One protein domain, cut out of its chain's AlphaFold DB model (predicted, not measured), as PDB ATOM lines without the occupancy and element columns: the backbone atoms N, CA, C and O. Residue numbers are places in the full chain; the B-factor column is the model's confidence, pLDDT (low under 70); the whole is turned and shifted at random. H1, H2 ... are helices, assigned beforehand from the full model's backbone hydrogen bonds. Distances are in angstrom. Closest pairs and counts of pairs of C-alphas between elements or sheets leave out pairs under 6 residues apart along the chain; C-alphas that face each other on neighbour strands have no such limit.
ATOM      1  N   ASN A  33     -18.293 -34.203 -38.675       92.12
ATOM      2  CA  ASN A  33     -17.805 -32.872 -38.306       92.12
ATOM      3  C   ASN A  33     -18.815 -32.114 -37.434       92.12
ATOM      4  O   ASN A  33     -18.427 -31.428 -36.486       92.12
ATOM      5  N   LYS A  34     -20.116 -32.241 -37.730       94.56
ATOM      6  CA  LYS A  34     -21.186 -31.651 -36.918       94.56
ATOM      7  C   LYS A  34     -21.239 -32.282 -35.526       94.56
ATOM      8  O   LYS A  34     -21.281 -31.545 -34.544       94.56
ATOM      9  N   GLU A  35     -21.193 -33.608 -35.433       95.00
ATOM     10  CA  GLU A  35     -21.194 -34.335 -34.159       95.00
ATOM     11  C   GLU A  35     -19.994 -33.944 -33.286       95.00
ATOM     12  O   GLU A  35     -20.164 -33.549 -32.132       95.00
ATOM     13  N   GLN A  36     -18.786 -33.928 -33.860       96.12
ATOM     14  CA  GLN A  36     -17.583 -33.511 -33.141       96.12
ATOM     15  C   GLN A  36     -17.678 -32.057 -32.663       96.12
ATOM     16  O   GLN A  36     -17.253 -31.737 -31.553       96.12
ATOM     17  N   ARG A  37     -18.252 -31.156 -33.471       95.31
ATOM     18  CA  ARG A  37     -18.489 -29.763 -33.068       95.31
ATOM     19  C   ARG A  37     -19.442 -29.663 -31.882       95.31
ATOM     20  O   ARG A  37     -19.130 -28.933 -30.945       95.31
ATOM     21  N   VAL A  38     -20.555 -30.395 -31.903       96.69
ATOM     22  CA  VAL A  38     -21.524 -30.424 -30.793       96.69
ATOM     23  C   VAL A  38     -20.861 -30.944 -29.522       96.69
ATOM     24  O   VAL A  38     -20.910 -30.271 -28.495       96.69
ATOM     25  N   LYS A  39     -20.138 -32.063 -29.612       96.75
ATOM     26  CA  LYS A  39     -19.384 -32.628 -28.488       96.75
ATOM     27  C   LYS A  39     -18.368 -31.635 -27.917       96.75
ATOM     28  O   LYS A  39     -18.277 -31.457 -26.706       96.75
ATOM     29  N   ASN A  40     -17.639 -30.931 -28.782       96.00
ATOM     30  CA  ASN A  40     -16.678 -29.912 -28.362       96.00
ATOM     31  C   ASN A  40     -17.353 -28.702 -27.684       96.00
ATOM     32  O   ASN A  40     -16.732 -28.046 -26.848       96.00
ATOM     33  N   ILE A  41     -18.584 -28.347 -28.066       97.56
ATOM     34  CA  ILE A  41     -19.361 -27.276 -27.420       97.56
ATOM     35  C   ILE A  41     -19.819 -27.731 -26.035       97.56
ATOM     36  O   ILE A  41     -19.620 -27.010 -25.063       97.56
ATOM     37  N   GLU A  42     -20.363 -28.942 -25.931       97.94
ATOM     38  CA  GLU A  42     -20.800 -29.525 -24.662       97.94
ATOM     39  C   GLU A  42     -19.649 -29.592 -23.647       97.94
ATOM     40  O   GLU A  42     -19.788 -29.150 -22.507       97.94
ATOM     41  N   GLN A  43     -18.472 -30.043 -24.086       97.69
ATOM     42  CA  GLN A  43     -17.263 -30.072 -23.263       97.69
ATOM     43  C   GLN A  43     -16.848 -28.679 -22.768       97.69
ATOM     44  O   GLN A  43     -16.519 -28.522 -21.592       97.69
ATOM     45  N   ARG A  44     -16.888 -27.656 -23.632       97.50
ATOM     46  CA  ARG A  44     -16.580 -26.270 -23.238       97.50
ATOM     47  C   ARG A  44     -17.594 -25.722 -22.243       97.50
ATOM     48  O   ARG A  44     -17.196 -25.126 -21.248       97.50
ATOM     49  N   ASN A  45     -18.880 -25.969 -22.473       98.44
ATOM     50  CA  ASN A  45     -19.934 -25.552 -21.555       98.44
ATOM     51  C   ASN A  45     -19.751 -26.204 -20.183       98.44
ATOM     52  O   ASN A  45     -19.830 -25.512 -19.176       98.44
ATOM     53  N   LYS A  46     -19.395 -27.495 -20.134       98.56
ATOM     54  CA  LYS A  46     -19.092 -28.194 -18.879       98.56
ATOM     55  C   LYS A  46     -17.954 -27.522 -18.101       98.56
ATOM     56  O   LYS A  46     -18.090 -27.311 -16.897       98.56
ATOM     57  N   LEU A  47     -16.859 -27.157 -18.775       98.56
ATOM     58  CA  LEU A  47     -15.741 -26.428 -18.156       98.56
ATOM     59  C   LEU A  47     -16.201 -25.079 -17.586       98.56
ATOM     60  O   LEU A  47     -15.888 -24.755 -16.441       98.56
ATOM     61  N   ILE A  48     -16.980 -24.320 -18.362       98.56
ATOM     62  CA  ILE A  48     -17.512 -23.016 -17.945       98.56
ATOM     63  C   ILE A  48     -18.438 -23.168 -16.736       98.56
ATOM     64  O   ILE A  48     -18.277 -22.431 -15.770       98.56
ATOM     65  N   THR A  49     -19.353 -24.140 -16.733       98.81
ATOM     66  CA  THR A  49     -20.261 -24.394 -15.604       98.81
ATOM     67  C   THR A  49     -19.497 -24.712 -14.319       98.81
ATOM     68  O   THR A  49     -19.819 -24.181 -13.256       98.81
ATOM     69  N   ILE A  50     -18.444 -25.532 -14.399       98.75
ATOM     70  CA  ILE A  50     -17.590 -25.833 -13.243       98.75
ATOM     71  C   ILE A  50     -16.870 -24.567 -12.767       98.75
ATOM     72  O   ILE A  50     -16.891 -24.276 -11.573       98.75
ATOM     73  N   ALA A  51     -16.277 -23.783 -13.668       98.69
ATOM     74  CA  ALA A  51     -15.612 -22.535 -13.296       98.69
ATOM     75  C   ALA A  51     -16.590 -21.528 -12.659       98.69
ATOM     76  O   ALA A  51     -16.283 -20.930 -11.630       98.69
ATOM     77  N   GLN A  52     -17.796 -21.395 -13.217       98.75
ATOM     78  CA  GLN A  52     -18.860 -20.530 -12.700       98.75
ATOM     79  C   GLN A  52     -19.310 -20.931 -11.292       98.75
ATOM     80  O   GLN A  52     -19.632 -20.059 -10.491       98.75
ATOM     81  N   SER A  53     -19.269 -22.223 -10.952       98.62
ATOM     82  CA  SER A  53     -19.576 -22.681  -9.589       98.62
ATOM     83  C   SER A  53     -18.606 -22.151  -8.524       98.62
ATOM     84  O   SER A  53     -18.900 -22.244  -7.337       98.62
ATOM     85  N   GLN A  54     -17.453 -21.606  -8.932       98.62
ATOM     86  CA  GLN A  54     -16.442 -21.032  -8.039       98.62
ATOM     87  C   GLN A  54     -16.474 -19.494  -8.005       98.62
ATOM     88  O   GLN A  54     -15.596 -18.871  -7.407       98.62
ATOM     89  N   LEU A  55     -17.476 -18.855  -8.620       98.50
ATOM     90  CA  LEU A  55     -17.661 -17.409  -8.501       98.50
ATOM     91  C   LEU A  55     -17.853 -17.013  -7.033       98.50
ATOM     92  O   LEU A  55     -18.632 -17.618  -6.302       98.50
ATOM     93  N   GLY A  56     -17.128 -15.979  -6.608       98.06
ATOM     94  CA  GLY A  56     -17.135 -15.504  -5.223       98.06
ATOM     95  C   GLY A  56     -16.099 -16.170  -4.315       98.06
ATOM     96  O   GLY A  56     -15.862 -15.656  -3.224       98.06
ATOM     97  N   VAL A  57     -15.422 -17.237  -4.760       98.06
ATOM     98  CA  VAL A  57     -14.248 -17.759  -4.047       98.06
ATOM     99  C   VAL A  57     -13.151 -16.697  -4.045       98.06
ATOM    100  O   VAL A  57     -12.805 -16.131  -5.083       98.06
ATOM    101  N   ARG A  58     -12.615 -16.425  -2.857       97.75
ATOM    102  CA  ARG A  58     -11.520 -15.486  -2.618       97.75
ATOM    103  C   ARG A  58     -10.526 -16.110  -1.657       97.75
ATOM    104  O   ARG A  58     -10.859 -17.052  -0.937       97.75
ATOM    105  N   GLU A  59      -9.321 -15.562  -1.659       98.56
ATOM    106  CA  GLU A  59      -8.324 -15.890  -0.651       98.56
ATOM    107  C   GLU A  59      -8.835 -15.526   0.744       98.56
ATOM    108  O   GLU A  59      -9.561 -14.542   0.907       98.56
ATOM    109  N   ALA A  60      -8.470 -16.326   1.744       98.31
ATOM    110  CA  ALA A  60      -8.920 -16.106   3.114       98.31
ATOM    111  C   ALA A  60      -8.289 -14.846   3.720       98.31
ATOM    112  O   ALA A  60      -8.969 -14.103   4.426       98.31
ATOM    113  N   THR A  61      -7.006 -14.604   3.435       98.31
ATOM    114  CA  THR A  61      -6.255 -13.462   3.978       98.31
ATOM    115  C   THR A  61      -5.591 -12.593   2.911       98.31
ATOM    116  O   THR A  61      -4.993 -11.575   3.251       98.31
ATOM    117  N   GLY A  62      -5.706 -12.958   1.630       97.56
ATOM    118  CA  GLY A  62      -5.001 -12.275   0.537       97.56
ATOM    119  C   GLY A  62      -3.557 -12.754   0.345       97.56
ATOM    120  O   GLY A  62      -2.755 -12.044  -0.254       97.56
ATOM    121  N   ASN A  63      -3.218 -13.929   0.889       97.81
ATOM    122  CA  ASN A  63      -1.887 -14.526   0.801       97.81
ATOM    123  C   ASN A  63      -1.925 -15.879   0.074       97.81
ATOM    124  O   ASN A  63      -1.321 -16.844   0.541       97.81
ATOM    125  N   ASN A  64      -2.660 -15.970  -1.041       98.38
ATOM    126  CA  ASN A  64      -2.867 -17.201  -1.818       98.38
ATOM    127  C   ASN A  64      -3.325 -18.394  -0.951       98.38
ATOM    128  O   ASN A  64      -2.789 -19.504  -1.031       98.38
ATOM    129  N   ASP A  65      -4.292 -18.156  -0.069       98.44
ATOM    130  CA  ASP A  65      -4.693 -19.096   0.975       98.44
ATOM    131  C   ASP A  65      -6.209 -19.278   1.088       98.44
ATOM    132  O   ASP A  65      -7.005 -18.548   0.504       98.44
ATOM    133  N   GLY A  66      -6.618 -20.271   1.877       98.31
ATOM    134  CA  GLY A  66      -8.019 -20.569   2.151       98.31
ATOM    135  C   GLY A  66      -8.430 -21.926   1.601       98.31
ATOM    136  O   GLY A  66      -7.850 -22.432   0.645       98.31
ATOM    137  N   ILE A  67      -9.465 -22.514   2.203       98.19
ATOM    138  CA  ILE A  67      -9.852 -23.918   1.979       98.19
ATOM    139  C   ILE A  67     -10.025 -24.239   0.485       98.19
ATOM    140  O   ILE A  67      -9.511 -25.245  -0.000       98.19
ATOM    141  N   GLN A  68     -10.710 -23.367  -0.261       98.56
ATOM    142  CA  GLN A  68     -10.942 -23.575  -1.693       98.56
ATOM    143  C   GLN A  68      -9.697 -23.310  -2.547       98.56
ATOM    144  O   GLN A  68      -9.433 -24.065  -3.477       98.56
ATOM    145  N   VAL A  69      -8.908 -22.282  -2.227       98.69
ATOM    146  CA  VAL A  69      -7.664 -21.971  -2.949       98.69
ATOM    147  C   VAL A  69      -6.650 -23.104  -2.782       98.69
ATOM    148  O   VAL A  69      -6.098 -23.608  -3.760       98.69
ATOM    149  N   GLU A  70      -6.487 -23.592  -1.554       98.69
ATOM    150  CA  GLU A  70      -5.616 -24.721  -1.224       98.69
ATOM    151  C   GLU A  70      -6.093 -26.022  -1.885       98.69
ATOM    152  O   GLU A  70      -5.271 -26.831  -2.310       98.69
ATOM    153  N   LYS A  71      -7.405 -26.210  -2.080       98.62
ATOM    154  CA  LYS A  71      -7.938 -27.325  -2.881       98.62
ATOM    155  C   LYS A  71      -7.440 -27.284  -4.330       98.62
ATOM    156  O   LYS A  71      -7.115 -28.338  -4.879       98.62
ATOM    157  N   TYR A  72      -7.374 -26.105  -4.949       98.75
ATOM    158  CA  TYR A  72      -6.836 -25.970  -6.305       98.75
ATOM    159  C   TYR A  72      -5.337 -26.257  -6.328       98.75
ATOM    160  O   TYR A  72      -4.887 -27.047  -7.153       98.75
ATOM    161  N   LEU A  73      -4.579 -25.677  -5.394       98.75
ATOM    162  CA  LEU A  73      -3.132 -25.888  -5.268       98.75
ATOM    163  C   LEU A  73      -2.791 -27.374  -5.093       98.75
ATOM    164  O   LEU A  73      -1.967 -27.922  -5.827       98.75
ATOM    165  N   ASN A  74      -3.513 -28.065  -4.212       98.56
ATOM    166  CA  ASN A  74      -3.328 -29.493  -3.969       98.56
ATOM    167  C   ASN A  74      -3.573 -30.349  -5.221       98.56
ATOM    168  O   ASN A  74      -2.927 -31.382  -5.388       98.56
ATOM    169  N   TYR A  75      -4.462 -29.932  -6.133       98.62
ATOM    170  CA  TYR A  75      -4.718 -30.673  -7.375       98.62
ATOM    171  C   TYR A  75      -3.471 -30.781  -8.265       98.62
ATOM    172  O   TYR A  75      -3.276 -31.798  -8.939       98.62
ATOM    173  N   THR A  76      -2.612 -29.760  -8.244       98.31
ATOM    174  CA  THR A  76      -1.346 -29.720  -8.988       98.31
ATOM    175  C   THR A  76      -0.122 -30.028  -8.122       98.31
ATOM    176  O   THR A  76       0.988 -30.044  -8.645       98.31
ATOM    177  N   GLY A  77      -0.311 -30.338  -6.833       98.12
ATOM    178  CA  GLY A  77       0.770 -30.656  -5.890       98.12
ATOM    179  C   GLY A  77       1.484 -29.434  -5.303       98.12
ATOM    180  O   GLY A  77       2.572 -29.571  -4.748       98.12
ATOM    181  N   ASN A  78       0.885 -28.253  -5.429       97.94
ATOM    182  CA  ASN A  78       1.409 -26.988  -4.928       97.94
ATOM    183  C   ASN A  78       1.071 -26.786  -3.454       97.94
ATOM    184  O   ASN A  78       0.109 -27.355  -2.935       97.94
ATOM    185  N   LYS A  79       1.868 -25.960  -2.778       98.19
ATOM    186  CA  LYS A  79       1.703 -25.681  -1.346       98.19
ATOM    187  C   LYS A  79       0.855 -24.433  -1.123       98.19
ATOM    188  O   LYS A  79       0.828 -23.528  -1.953       98.19
ATOM    189  N   LYS A  80       0.206 -24.361   0.041       98.12
ATOM    190  CA  LYS A  80      -0.461 -23.147   0.534       98.12
ATOM    191  C   LYS A  80       0.462 -21.930   0.406       98.12
ATOM    192  O   LYS A  80       1.631 -22.013   0.778       98.12
ATOM    193  N   GLY A  81      -0.083 -20.806  -0.058       98.00
ATOM    194  CA  GLY A  81       0.661 -19.560  -0.238       98.00
ATOM    195  C   GLY A  81       1.282 -19.388  -1.626       98.00
ATOM    196  O   GLY A  81       1.698 -18.282  -1.973       98.00
ATOM    197  N   GLU A  82       1.315 -20.440  -2.447       98.25
ATOM    198  CA  GLU A  82       1.775 -20.351  -3.834       98.25
ATOM    199  C   GLU A  82       0.686 -19.773  -4.763       98.25
ATOM    200  O   GLU A  82      -0.505 -19.961  -4.510       98.25
ATOM    201  N   PRO A  83       1.058 -19.101  -5.871       97.50
ATOM    202  CA  PRO A  83       0.096 -18.620  -6.859       97.50
ATOM    203  C   PRO A  83      -0.760 -19.757  -7.428       97.50
ATOM    204  O   PRO A  83      -0.248 -20.790  -7.854       97.50
ATOM    205  N   TRP A  84      -2.074 -19.549  -7.494       98.12
ATOM    206  CA  TRP A  84      -3.039 -20.631  -7.728       98.12
ATOM    207  C   TRP A  84      -3.804 -20.528  -9.054       98.12
ATOM    208  O   TRP A  84      -4.664 -21.362  -9.340       98.12
ATOM    209  N   CYS A  85      -3.503 -19.536  -9.896       97.12
ATOM    210  CA  CYS A  85      -4.268 -19.263 -11.118       97.12
ATOM    211  C   CYS A  85      -4.286 -20.448 -12.103       97.12
ATOM    212  O   CYS A  85      -5.352 -20.876 -12.546       97.12
ATOM    213  N   ALA A  86      -3.127 -21.031 -12.414       98.06
ATOM    214  CA  ALA A  86      -3.041 -22.193 -13.300       98.06
ATOM    215  C   ALA A  86      -3.509 -23.488 -12.614       98.06
ATOM    216  O   ALA A  86      -4.106 -24.348 -13.268       98.06
ATOM    217  N   SER A  87      -3.326 -23.600 -11.295       98.50
ATOM    218  CA  SER A  87      -3.878 -24.695 -10.491       98.50
ATOM    219  C   SER A  87      -5.404 -24.730 -10.543       98.50
ATOM    220  O   SER A  87      -5.981 -25.803 -10.705       98.50
ATOM    221  N   PHE A  88      -6.063 -23.569 -10.494       98.69
ATOM    222  CA  PHE A  88      -7.511 -23.454 -10.672       98.69
ATOM    223  C   PHE A  88      -7.960 -23.961 -12.046       98.69
ATOM    224  O   PHE A  88      -8.860 -24.796 -12.119       98.69
ATOM    225  N   VAL A  89      -7.310 -23.526 -13.131       98.44
ATOM    226  CA  VAL A  89      -7.646 -23.990 -14.489       98.44
ATOM    227  C   VAL A  89      -7.462 -25.503 -14.607       98.44
ATOM    228  O   VAL A  89      -8.371 -26.199 -15.058       98.44
ATOM    229  N   SER A  90      -6.331 -26.033 -14.137       98.50
ATOM    230  CA  SER A  90      -6.075 -27.477 -14.111       98.50
ATOM    231  C   SER A  90      -7.143 -28.227 -13.306       98.50
ATOM    232  O   SER A  90      -7.668 -29.243 -13.763       98.50
ATOM    233  N   TRP A  91      -7.533 -27.704 -12.139       98.69
ATOM    234  CA  TRP A  91      -8.586 -28.291 -11.312       98.69
ATOM    235  C   TRP A  91      -9.936 -28.331 -12.040       98.69
ATOM    236  O   TRP A  91     -10.584 -29.378 -12.031       98.69
ATOM    237  N   VAL A  92     -10.335 -27.255 -12.731       98.81
ATOM    238  CA  VAL A  92     -11.571 -27.209 -13.541       98.81
ATOM    239  C   VAL A  92     -11.572 -28.306 -14.611       98.81
ATOM    240  O   VAL A  92     -12.562 -29.028 -14.756       98.81
ATOM    241  N   TYR A  93     -10.458 -28.484 -15.326       98.44
ATOM    242  CA  TYR A  93     -10.312 -29.554 -16.319       98.44
ATOM    243  C   TYR A  93     -10.393 -30.945 -15.685       98.44
ATOM    244  O   TYR A  93     -11.110 -31.813 -16.191       98.44
ATOM    245  N   GLY A  94      -9.747 -31.135 -14.534       98.44
ATOM    246  CA  GLY A  94      -9.842 -32.361 -13.749       98.44
ATOM    247  C   GLY A  94     -11.272 -32.706 -13.344       98.44
ATOM    248  O   GLY A  94     -11.710 -33.838 -13.539       98.44
ATOM    249  N   GLN A  95     -12.034 -31.730 -12.840       98.62
ATOM    250  CA  GLN A  95     -13.448 -31.923 -12.492       98.62
ATOM    251  C   GLN A  95     -14.314 -32.251 -13.716       98.62
ATOM    252  O   GLN A  95     -15.288 -32.996 -13.617       98.62
ATOM    253  N   ALA A  96     -13.963 -31.730 -14.893       98.19
ATOM    254  CA  ALA A  96     -14.664 -32.054 -16.130       98.19
ATOM    255  C   ALA A  96     -14.322 -33.454 -16.683       98.19
ATOM    256  O   ALA A  96     -15.042 -33.929 -17.569       98.19
ATOM    257  N   GLY A  97     -13.310 -34.132 -16.128       97.88
ATOM    258  CA  GLY A  97     -12.873 -35.478 -16.509       97.88
ATOM    259  C   GLY A  97     -11.681 -35.509 -17.468       97.88
ATOM    260  O   GLY A  97     -11.397 -36.554 -18.049       97.88
ATOM    261  N   PHE A  98     -10.989 -34.384 -17.665       97.00
ATOM    262  CA  PHE A  98      -9.784 -34.335 -18.490       97.00
ATOM    263  C   PHE A  98      -8.542 -34.678 -17.663       97.00
ATOM    264  O   PHE A  98      -8.381 -34.220 -16.534       97.00
ATOM    265  N   ALA A  99      -7.632 -35.458 -18.250       96.00
ATOM    266  CA  ALA A  99      -6.344 -35.777 -17.630       96.00
ATOM    267  C   ALA A  99      -5.334 -34.617 -17.707       96.00
ATOM    268  O   ALA A  99      -4.364 -34.597 -16.952       96.00
ATOM    269  N   GLN A 100      -5.541 -33.684 -18.639       94.81
ATOM    270  CA  GLN A 100      -4.679 -32.533 -18.891       94.81
ATOM    271  C   GLN A 100      -5.525 -31.283 -19.192       94.81
ATOM    272  O   GLN A 100      -6.625 -31.424 -19.735       94.81
ATOM    273  N   PRO A 101      -5.009 -30.076 -18.903       95.06
ATOM    274  CA  PRO A 101      -3.725 -29.813 -18.252       95.06
ATOM    275  C   PRO A 101      -3.752 -30.135 -16.749       95.06
ATOM    276  O   PRO A 101      -4.769 -29.962 -16.081       95.06
ATOM    277  N   LYS A 102      -2.613 -30.591 -16.218       96.88
ATOM    278  CA  LYS A 102      -2.384 -30.767 -14.778       96.88
ATOM    279  C   LYS A 102      -1.073 -30.094 -14.368       96.88
ATOM    280  O   LYS A 102      -0.066 -30.753 -14.132       96.88
ATOM    281  N   THR A 103      -1.085 -28.763 -14.343       96.88
ATOM    282  CA  THR A 103       0.090 -27.918 -14.080       96.88
ATOM    283  C   THR A 103      -0.281 -26.642 -13.317       96.88
ATOM    284  O   THR A 103      -1.352 -26.074 -13.521       96.88
ATOM    285  N   ALA A 104       0.622 -26.162 -12.462       96.88
ATOM    286  CA  ALA A 104       0.516 -24.849 -11.816       96.88
ATOM    287  C   ALA A 104       1.285 -23.737 -12.538       96.88
ATOM    288  O   ALA A 104       1.319 -22.598 -12.078       96.88
ATOM    289  N   TRP A 105       1.898 -24.038 -13.681       95.00
ATOM    290  CA  TRP A 105       2.648 -23.066 -14.463       95.00
ATOM    291  C   TRP A 105       1.853 -22.663 -15.706       95.00
ATOM    292  O   TRP A 105       1.598 -23.494 -16.578       95.00
ATOM    293  N   SER A 106       1.462 -21.385 -15.776       93.50
ATOM    294  CA  SER A 106       0.599 -20.842 -16.838       93.50
ATOM    295  C   SER A 106       1.100 -21.137 -18.266       93.50
ATOM    296  O   SER A 106       0.298 -21.607 -19.073       93.50
ATOM    297  N   PRO A 107       2.404 -21.005 -18.592       91.12
ATOM    298  CA  PRO A 107       2.922 -21.388 -19.907       91.12
ATOM    299  C   PRO A 107       2.619 -22.836 -20.307       91.12
ATOM    300  O   PRO A 107       2.327 -23.092 -21.474       91.12
ATOM    301  N   ASN A 108       2.606 -23.784 -19.364       92.19
ATOM    302  CA  ASN A 108       2.312 -25.193 -19.654       92.19
ATOM    303  C   ASN A 108       0.825 -25.488 -19.899       92.19
ATOM    304  O   ASN A 108       0.487 -26.613 -20.263       92.19
ATOM    305  N   LEU A 109      -0.067 -24.505 -19.741       91.62
ATOM    306  CA  LEU A 109      -1.457 -24.630 -20.186       91.62
ATOM    307  C   LEU A 109      -1.568 -24.597 -21.722       91.62
ATOM    308  O   LEU A 109      -2.546 -25.107 -22.269       91.62
ATOM    309  N   PHE A 110      -0.567 -24.038 -22.417       85.75
ATOM    310  CA  PHE A 110      -0.575 -23.816 -23.867       85.75
ATOM    311  C   PHE A 110       0.710 -24.338 -24.536       85.75
ATOM    312  O   PHE A 110       1.463 -23.557 -25.115       85.75
TER     313      PHE A 110
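This is residues 33 to 110 of the 115 residues of an uncharacterized protein of Pedobacter sp (UniProt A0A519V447). A small compact body of helices has one long helix, H1, of which residues 33 to 42 stick out as a straight arm, while its later part packs on the end of H3. H3 lies in the middle of the body, between H1 and H2, with H2 crossing it nearly at a right angle; a long loop, residues 53 to 66, swings from H1 round to H2, and the short H4 lies near the first residues of H3. The printed part has 78 residues with four named helices, H1, H2, H3 and H4 along the chain, and no named strand, and its class is all helix. The whole is only just compact, close to loose, with a radius of gyration of the C-alphas of 13.8 A, and it is elongated, with spans of 47 by 25 by 17 A.

H1, residues 33 to 52, touches H3, residues 85 to 96, with its residues 43 to 51 alone, and H3 touches H1 with residues 92 to 96 alone. Their closest C-alphas are those of Leu 47 and Ala 96, 6.1 A apart. The two run opposite ways at a steep tilt of 57 degrees. H1 and H2, residues 67 to 76, are apart. H2 touches H3, and H3 touches H2 with residues 87 to 91 alone; the closest C-alphas are those of Tyr 72 and Phe 88, 5.1 A apart. The lines of H2 and H3 are about perpendicular, at 81 degrees. H3 is the hub, touching three helices. The third is H4, residues 106 to 109: H3 and H4 only just touch, with 3 pairs of C-alphas within 8 A, and the closest C-alphas are those of Ala 86 and Ser 106, 5.3 A apart. H4 is apart from H1 and from H2. In H1 and H3 every O i to N i+4 pair is within hydrogen-bond range, in H2 5 of 6 are, and H4 is too short for such a pair.

H1 begins at C-alpha 33, at (-17.805, -32.872, -38.306), and measures 28.4 A from first to last C-alpha. H2, residues 67 to 76, measures 15.0 A. H3, residues 85 to 96, begins at C-alpha 85, at (-4.268, -19.263, -11.118), and measures 17.2 A. H4, residues 106 to 109, measures 5.5 A and ends at C-alpha 109, at (-1.457, -24.630, -20.186).

The two C-alphas farthest apart are those of Asn 33 and Thr 61, 47.9 A. Without residues 33 to 42, which stand free, the body has 68 residues and spans 34 by 24 by 16 A. The link from H1 to H2 is long, with 14 residues; the links from H2 to H3 and from H3 to H4 are short, with 8 and 9 residues. The printed part has no cut. The mean pLDDT of the printed part is 97.3, and no printed residue is under 70.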